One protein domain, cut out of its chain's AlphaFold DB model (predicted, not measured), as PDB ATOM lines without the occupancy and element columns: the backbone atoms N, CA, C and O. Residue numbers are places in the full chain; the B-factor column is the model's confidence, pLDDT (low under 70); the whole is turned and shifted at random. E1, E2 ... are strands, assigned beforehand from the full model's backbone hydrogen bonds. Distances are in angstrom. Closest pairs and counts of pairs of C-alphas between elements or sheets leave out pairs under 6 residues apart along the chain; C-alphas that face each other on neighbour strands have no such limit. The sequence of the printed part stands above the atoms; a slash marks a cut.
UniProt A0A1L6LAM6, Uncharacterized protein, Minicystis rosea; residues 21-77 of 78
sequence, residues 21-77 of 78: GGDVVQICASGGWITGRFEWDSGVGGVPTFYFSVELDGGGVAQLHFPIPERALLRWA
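What this domain is: This is residues 21 to 77 of the 78 residues of an uncharacterized protein of Minicystis rosea (UniProt A0A1L6LAM6). One strongly twisted sheet of two hairpins spread apart like a V: E1 with E2, and E3 with E4, meeting where the far part of the bent strand E2 pairs with the first part of E3. The short strand E5 is added beside E1, and no named helix covers the sheet; the long axis of the whole runs from the link after E2 to the turn between E3 and E4. The printed part has 57 residues with five named strands, E1 to E5 along the chain, in an all strand domain with the sheet order E4, E3, E2, E1, E5, all antiparallel. It is only just compact, close to loose, with a radius of gyration of the C-alphas of 12.3 A, and it is elongated, spanning 40 by 22 by 17 A.

Where its parts are: E1, residues 24 to 29, begins at C-alpha 24 at (26.054, -20.819, -15.495) and is 16.0 A long. E2, residues 32 to 39, measures 21.0 A and bends by 54 degrees at residue 36. E3, residues 49 to 56, is 21.8 A long and begins at C-alpha 49 at (14.167, -19.979, -15.804). E4, residues 60 to 67, measures 23.8 A. E5, residues 74 to 76, ends at C-alpha 76 at (27.448, -27.470, -15.434).

How they stand to each other: E1, E2, E3 and E4 form a meander, each strand the antiparallel neighbour of the one before. E1 and E2 are a hairpin at 137 degrees between directions, with N 27 and O 34 2.9 A apart, within hydrogen-bond range. The pairing of E2 is staggered: residues 32 to 37 pair with E1 and residues 37 to 39 with E3. E2 and E3 are a hairpin at 124 degrees, with N 37 and O 51 2.7 A apart. E3 and E4 are a hairpin at 157 degrees; N 54 and O 62 are 2.9 A apart, and the C-alphas of Tyr 51 and His 65, which face each other, are 4.4 A apart. E5 is antiparallel to E1 at 145 degrees, with N 26 and O 75 2.8 A apart. E4 and E5 are the edge strands and are apart. E1 and E4 are apart, as are E3 and E5.

The domain as a whole: The two C-alphas farthest apart, those of Gly 43 and Gly 58, are 39.9 A from each other. From edge to edge the strands' lines turn by 119 degrees. The links E1 to E2 and E3 to E4 are tight; E2 to E3, nine residues, and E4 to E5, six residues, are short. The printed part has no cut. The mean pLDDT of the printed part is 93.3, and no printed residue is under 70.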
ATOM      1  N   GLY A  21      20.482 -19.214  -8.216       93.81
ATOM      2  CA  GLY A  21      20.299 -18.142  -9.196       93.81
ATOM      3  C   GLY A  21      21.635 -17.470  -9.524       93.81
ATOM      4  O   GLY A  21      22.441 -17.212  -8.630       93.81
ATOM      5  N   GLY A  22      21.885 -17.255 -10.810       94.38
ATOM      6  CA  GLY A  22      23.148 -16.738 -11.323       94.38
ATOM      7  C   GLY A  22      24.124 -17.805 -11.829       94.38
ATOM      8  O   GLY A  22      25.030 -17.464 -12.590       94.38
ATOM      9  N   ASP A  23      23.934 -19.081 -11.478       96.31
ATOM     10  CA  ASP A  23      24.822 -20.157 -11.925       96.31
ATOM     11  C   ASP A  23      24.771 -20.344 -13.447       96.31
ATOM     12  O   ASP A  23      23.704 -20.343 -14.070       96.31
ATOM     13  N   VAL A  24      25.940 -20.552 -14.058       97.81
ATOM     14  CA  VAL A  24      26.054 -20.819 -15.495       97.81
ATOM     15  C   VAL A  24      25.941 -22.317 -15.750       97.81
ATOM     16  O   VAL A  24      26.709 -23.135 -15.233       97.81
ATOM     17  N   VAL A  25      24.978 -22.684 -16.584       97.81
ATOM     18  CA  VAL A  25      24.676 -24.063 -16.957       97.81
ATOM     19  C   VAL A  25      24.555 -24.196 -18.461       97.81
ATOM     20  O   VAL A  25      24.454 -23.220 -19.203       97.81
ATOM     21  N   GLN A  26      24.540 -25.439 -18.913       97.81
ATOM     22  CA  GLN A  26      24.218 -25.782 -20.280       97.81
ATOM     23  C   GLN A  26      22.943 -26.610 -20.333       97.81
ATOM     24  O   GLN A  26      22.778 -27.535 -19.536       97.81
ATOM     25  N   ILE A  27      22.074 -26.309 -21.295       96.88
ATOM     26  CA  ILE A  27      20.868 -27.083 -21.599       96.88
ATOM     27  C   ILE A  27      21.017 -27.776 -22.955       96.88
ATOM     28  O   ILE A  27      21.539 -27.192 -23.906       96.88
ATOM     29  N   CYS A  28      20.599 -29.038 -23.035       96.12
ATOM     30  CA  CYS A  28      20.623 -29.797 -24.280       96.12
ATOM     31  C   CYS A  28      19.455 -29.372 -25.183       96.12
ATOM     32  O   CYS A  28      18.294 -29.431 -24.776       96.12
ATOM     33  N   ALA A  29      19.773 -28.973 -26.409       91.94
ATOM     34  CA  ALA A  29      18.856 -28.614 -27.480       91.94
ATOM     35  C   ALA A  29      19.200 -29.412 -28.752       91.94
ATOM     36  O   ALA A  29      20.232 -30.080 -28.825       91.94
ATOM     37  N   SER A  30      18.351 -29.335 -29.780       86.81
ATOM     38  CA  SER A  30      18.515 -30.090 -31.035       86.81
ATOM     39  C   SER A  30      19.869 -29.878 -31.732       86.81
ATOM     40  O   SER A  30      20.328 -30.773 -32.435       86.81
ATOM     41  N   GLY A  31      20.522 -28.731 -31.517       86.00
ATOM     42  CA  GLY A  31      21.846 -28.398 -32.060       86.00
ATOM     43  C   GLY A  31      23.028 -28.625 -31.108       86.00
ATOM     44  O   GLY A  31      24.139 -28.216 -31.430       86.00
ATOM     45  N   GLY A  32      22.814 -29.232 -29.937       93.88
ATOM     46  CA  GLY A  32      23.849 -29.443 -28.923       93.88
ATOM     47  C   GLY A  32      23.562 -28.701 -27.621       93.88
ATOM     48  O   GLY A  32      22.421 -28.612 -27.178       93.88
ATOM     49  N   TRP A  33      24.608 -28.204 -26.967       96.56
ATOM     50  CA  TRP A  33      24.502 -27.575 -25.652       96.56
ATOM     51  C   TRP A  33      24.486 -26.054 -25.768       96.56
ATOM     52  O   TRP A  33      25.427 -25.470 -26.298       96.56
ATOM     53  N   ILE A  34      23.448 -25.418 -25.227       96.00
ATOM     54  CA  ILE A  34      23.355 -23.957 -25.132       96.00
ATOM     55  C   ILE A  34      23.797 -23.547 -23.733       96.00
ATOM     56  O   ILE A  34      23.226 -24.025 -22.754       96.00
ATOM     57  N   THR A  35      24.794 -22.669 -23.638       97.06
ATOM     58  CA  THR A  35      25.241 -22.079 -22.369       97.06
ATOM     59  C   THR A  35      24.363 -20.894 -21.998       97.06
ATOM     60  O   THR A  35      24.075 -20.036 -22.829       97.06
ATOM     61  N   GLY A  36      23.964 -20.825 -20.736       97.25
ATOM     62  CA  GLY A  36      23.172 -19.728 -20.207       97.25
ATOM     63  C   GLY A  36      23.130 -19.754 -18.690       97.25
ATOM     64  O   GLY A  36      23.811 -20.544 -18.038       97.25
ATOM     65  N   ARG A  37      22.337 -18.858 -18.124       97.62
ATOM     66  CA  ARG A  37      22.223 -18.640 -16.692       97.62
ATOM     67  C   ARG A  37      20.948 -19.272 -16.161       97.62
ATOM     68  O   ARG A  37      19.869 -19.076 -16.721       97.62
ATOM     69  N   PHE A  38      21.088 -20.021 -15.081       97.38
ATOM     70  CA  PHE A  38      19.979 -20.491 -14.275       97.38
ATOM     71  C   PHE A  38      19.504 -19.367 -13.355       97.38
ATOM     72  O   PHE A  38      20.309 -18.737 -12.673       97.38
ATOM     73  N   GLU A  39      18.198 -19.144 -13.299       96.00
ATOM     74  CA  GLU A  39      17.579 -18.218 -12.355       96.00
ATOM     75  C   GLU A  39      16.409 -18.875 -11.639       96.00
ATOM     76  O   GLU A  39      15.517 -19.461 -12.261       96.00
ATOM     77  N   TRP A  40      16.413 -18.753 -10.315       94.31
ATOM     78  CA  TRP A  40      15.304 -19.130  -9.455       94.31
ATOM     79  C   TRP A  40      15.467 -18.466  -8.087       94.31
ATOM     80  O   TRP A  40      16.542 -18.539  -7.490       94.31
ATOM     81  N   ASP A  41      14.392 -17.859  -7.588       85.19
ATOM     82  CA  ASP A  41      14.339 -17.262  -6.255       85.19
ATOM     83  C   ASP A  41      13.484 -18.138  -5.329       85.19
ATOM     84  O   ASP A  41      12.264 -18.247  -5.483       85.19
ATOM     85  N   SER A  42      14.132 -18.761  -4.342       76.94
ATOM     86  CA  SER A  42      13.465 -19.608  -3.349       76.94
ATOM     87  C   SER A  42      12.536 -18.836  -2.402       76.94
ATOM     88  O   SER A  42      11.670 -19.448  -1.786       76.94
ATOM     89  N   GLY A  43      12.734 -17.524  -2.237       78.44
ATOM     90  CA  GLY A  43      11.942 -16.668  -1.352       78.44
ATOM     91  C   GLY A  43      10.668 -16.126  -2.001       78.44
ATOM     92  O   GLY A  43       9.677 -15.911  -1.307       78.44
ATOM     93  N   VAL A  44      10.677 -15.941  -3.322       76.12
ATOM     94  CA  VAL A  44       9.516 -15.456  -4.093       76.12
ATOM     95  C   VAL A  44       8.690 -16.616  -4.666       76.12
ATOM     96  O   VAL A  44       7.485 -16.481  -4.884       76.12
ATOM     97  N   GLY A  45       9.314 -17.781  -4.859       70.56
ATOM     98  CA  GLY A  45       8.705 -18.912  -5.550       70.56
ATOM     99  C   GLY A  45       8.700 -18.721  -7.070       70.56
ATOM    100  O   GLY A  45       9.185 -17.728  -7.603       70.56
ATOM    101  N   GLY A  46       8.170 -19.709  -7.792       84.56
ATOM    102  CA  GLY A  46       8.092 -19.693  -9.256       84.56
ATOM    103  C   GLY A  46       8.882 -20.812  -9.928       84.56
ATOM    104  O   GLY A  46       9.441 -21.696  -9.273       84.56
ATOM    105  N   VAL A  47       8.882 -20.789 -11.261       91.94
ATOM    106  CA  VAL A  47       9.540 -21.803 -12.088       91.94
ATOM    107  C   VAL A  47      10.983 -21.398 -12.396       91.94
ATOM    108  O   VAL A  47      11.236 -20.243 -12.747       91.94
ATOM    109  N   PRO A  48      11.941 -22.329 -12.298       95.38
ATOM    110  CA  PRO A  48      13.305 -22.094 -12.744       95.38
ATOM    111  C   PRO A  48      13.345 -21.642 -14.195       95.38
ATOM    112  O   PRO A  48      12.701 -22.249 -15.049       95.38
ATOM    113  N   THR A  49      14.106 -20.596 -14.479       97.12
ATOM    114  CA  THR A  49      14.167 -19.979 -15.804       97.12
ATOM    115  C   THR A  49      15.597 -20.009 -16.318       97.12
ATOM    116  O   THR A  49      16.550 -19.790 -15.572       97.12
ATOM    117  N   PHE A  50      15.753 -20.318 -17.601       97.81
ATOM    118  CA  PHE A  50      17.034 -20.295 -18.291       97.81
ATOM    119  C   PHE A  50      17.133 -19.023 -19.125       97.81
ATOM    120  O   PHE A  50      16.252 -18.765 -19.945       97.81
ATOM    121  N   TYR A  51      18.194 -18.247 -18.921       97.94
ATOM    122  CA  TYR A  51      18.489 -17.014 -19.650       97.94
ATOM    123  C   TYR A  51      19.728 -17.205 -20.516       97.94
ATOM    124  O   TYR A  51      20.743 -17.707 -20.043       97.94
ATOM    125  N   PHE A  52      19.693 -16.756 -21.763       96.81
ATOM    126  CA  PHE A  52      20.848 -16.796 -22.655       96.81
ATOM    127  C   PHE A  52      20.792 -15.641 -23.651       96.81
ATOM    128  O   PHE A  52      19.752 -15.010 -23.840       96.81
ATOM    129  N   SER A  53      21.930 -15.362 -24.273       95.25
ATOM    130  CA  SER A  53      22.040 -14.351 -25.315       95.25
ATOM    131  C   SER A  53      22.314 -15.018 -26.654       95.25
ATOM    132  O   SER A  53      23.026 -16.020 -26.711       95.25
ATOM    133  N   VAL A  54      21.767 -14.449 -27.721       93.31
ATOM    134  CA  VAL A  54      22.079 -14.828 -29.100       93.31
ATOM    135  C   VAL A  54      22.556 -13.605 -29.862       93.31
ATOM    136  O   VAL A  54      22.018 -12.507 -29.692       93.31
ATOM    137  N   GLU A  55      23.570 -13.795 -30.693       94.56
ATOM    138  CA  GLU A  55      23.983 -12.786 -31.659       94.56
ATOM    139  C   GLU A  55      22.977 -12.763 -32.810       94.56
ATOM    140  O   GLU A  55      22.530 -13.808 -33.291       94.56
ATOM    141  N   LEU A  56      22.582 -11.561 -33.207       94.25
ATOM    142  CA  LEU A  56      21.680 -11.321 -34.320       94.25
ATOM    143  C   LEU A  56      22.478 -10.916 -35.555       94.25
ATOM    144  O   LEU A  56      23.516 -10.251 -35.454       94.25
ATOM    145  N   ASP A  57      21.924 -11.221 -36.724       93.56
ATOM    146  CA  ASP A  57      22.427 -10.684 -37.983       93.56
ATOM    147  C   ASP A  57      22.508  -9.150 -37.907       93.56
ATOM    148  O   ASP A  57      21.566  -8.473 -37.491       93.56
ATOM    149  N   GLY A  58      23.664  -8.597 -38.277       92.81
ATOM    150  CA  GLY A  58      23.948  -7.162 -38.151       92.81
ATOM    151  C   GLY A  58      24.642  -6.744 -36.849       92.81
ATOM    152  O   GLY A  58      24.858  -5.550 -36.652       92.81
ATOM    153  N   GLY A  59      25.040  -7.689 -35.987       90.06
ATOM    154  CA  GLY A  59      25.932  -7.432 -34.845       90.06
ATOM    155  C   GLY A  59      25.232  -7.001 -33.552       90.06
ATOM    156  O   GLY A  59      25.875  -6.463 -32.652       90.06
ATOM    157  N   GLY A  60      23.918  -7.217 -33.453       93.81
ATOM    158  CA  GLY A  60      23.158  -7.025 -32.217       93.81
ATOM    159  C   GLY A  60      23.200  -8.254 -31.307       93.81
ATOM    160  O   GLY A  60      23.552  -9.349 -31.738       93.81
ATOM    161  N   VAL A  61      22.777  -8.089 -30.054       95.69
ATOM    162  CA  VAL A  61      22.580  -9.200 -29.114       95.69
ATOM    163  C   VAL A  61      21.141  -9.174 -28.617       95.69
ATOM    164  O   VAL A  61      20.686  -8.156 -28.096       95.69
ATOM    165  N   ALA A  62      20.429 -10.290 -28.756       96.06
ATOM    166  CA  ALA A  62      19.129 -10.487 -28.127       96.06
ATOM    167  C   ALA A  62      19.275 -11.334 -26.867       96.06
ATOM    168  O   ALA A  62      19.943 -12.368 -26.875       96.06
ATOM    169  N   GLN A  63      18.597 -10.920 -25.800       96.38
ATOM    170  CA  GLN A  63      18.418 -11.742 -24.613       96.38
ATOM    171  C   GLN A  63      17.133 -12.555 -24.758       96.38
ATOM    172  O   GLN A  63      16.063 -12.002 -25.007       96.38
ATOM    173  N   LEU A  64      17.241 -13.865 -24.572       96.75
ATOM    174  CA  LEU A  64      16.124 -14.797 -24.598       96.75
ATOM    175  C   LEU A  64      16.049 -15.535 -23.265       96.75
ATOM    176  O   LEU A  64      17.061 -15.765 -22.597       96.75
ATOM    177  N   HIS A  65      14.839 -15.922 -22.875       97.06
ATOM    178  CA  HIS A  65      14.642 -16.755 -21.702       97.06
ATOM    179  C   HIS A  65      13.388 -17.611 -21.813       97.06
ATOM    180  O   HIS A  65      12.428 -17.252 -22.494       97.06
ATOM    181  N   PHE A  66      13.389 -18.739 -21.113       96.44
ATOM    182  CA  PHE A  66      12.221 -19.606 -21.005       96.44
ATOM    183  C   PHE A  66      12.242 -20.404 -19.692       96.44
ATOM    184  O   PHE A  66      13.325 -20.680 -19.161       96.44
ATOM    185  N   PRO A  67      11.069 -20.790 -19.155       96.56
ATOM    186  CA  PRO A  67      10.991 -21.727 -18.040       96.56
ATOM    187  C   PRO A  67      11.683 -23.038 -18.397       96.56
ATOM    188  O   PRO A  67      11.390 -23.622 -19.439       96.56
ATOM    189  N   ILE A  68      12.581 -23.516 -17.540       96.12
ATOM    190  CA  ILE A  68      13.292 -24.777 -17.751       96.12
ATOM    191  C   ILE A  68      12.257 -25.907 -17.793       96.12
ATOM    192  O   ILE A  68      11.591 -26.144 -16.780       96.12
ATOM    193  N   PRO A  69      12.117 -26.623 -18.925       93.56
ATOM    194  CA  PRO A  69      11.136 -27.689 -19.035       93.56
ATOM    195  C   PRO A  69      11.389 -28.797 -18.018       93.56
ATOM    196  O   PRO A  69      12.535 -29.126 -17.683       93.56
ATOM    197  N   GLU A  70      10.313 -29.445 -17.582       89.31
ATOM    198  CA  GLU A  70      10.443 -30.687 -16.836       89.31
ATOM    199  C   GLU A  70      11.269 -31.694 -17.646       89.31
ATOM    200  O   GLU A  70      11.102 -31.837 -18.857       89.31
ATOM    201  N   ARG A  71      12.185 -32.399 -16.972       89.81
ATOM    202  CA  ARG A  71      13.103 -33.384 -17.580       89.81
ATOM    203  C   ARG A  71      14.104 -32.814 -18.593       89.81
ATOM    204  O   ARG A  71      14.800 -33.603 -19.231       89.81
ATOM    205  N   ALA A  72      14.251 -31.490 -18.696       94.69
ATOM    206  CA  ALA A  72      15.355 -30.899 -19.440       94.69
ATOM    207  C   ALA A  72      16.698 -31.485 -18.974       94.69
ATOM    208  O   ALA A  72      16.970 -31.612 -17.770       94.69
ATOM    209  N   LEU A  73      17.539 -31.850 -19.941       95.81
ATOM    210  CA  LEU A  73      18.885 -32.322 -19.671       95.81
ATOM    211  C   LEU A  73      19.799 -31.106 -19.503       95.81
ATOM    212  O   LEU A  73      20.014 -30.349 -20.449       95.81
ATOM    213  N   LEU A  74      20.321 -30.937 -18.290       97.12
ATOM    214  CA  LEU A  74      21.230 -29.854 -17.925       97.12
ATOM    215  C   LEU A  74      22.571 -30.413 -17.450       97.12
ATOM    216  O   LEU A  74      22.626 -31.503 -16.875       97.12
ATOM    217  N   ARG A  75      23.635 -29.630 -17.627       97.19
ATOM    218  CA  ARG A  75      24.954 -29.864 -17.026       97.19
ATOM    219  C   ARG A  75      25.598 -28.545 -16.611       97.19
ATOM    220  O   ARG A  75      25.187 -27.482 -17.068       97.19
ATOM    221  N   TRP A  76      26.609 -28.623 -15.756       97.19
ATOM    222  CA  TRP A  76      27.448 -27.470 -15.434       97.19
ATOM    223  C   TRP A  76      28.207 -27.013 -16.684       97.19
ATOM    224  O   TRP A  76      28.663 -27.858 -17.459       97.19
ATOM    225  N   ALA A  77      28.315 -25.699 -16.888       91.81
ATOM    226  CA  ALA A  77      29.257 -25.176 -17.871       91.81
ATOM    227  C   ALA A  77      30.687 -25.498 -17.400       91.81
ATOM    228  O   ALA A  77      30.969 -25.413 -16.202       91.81
TER     229      ALA A  77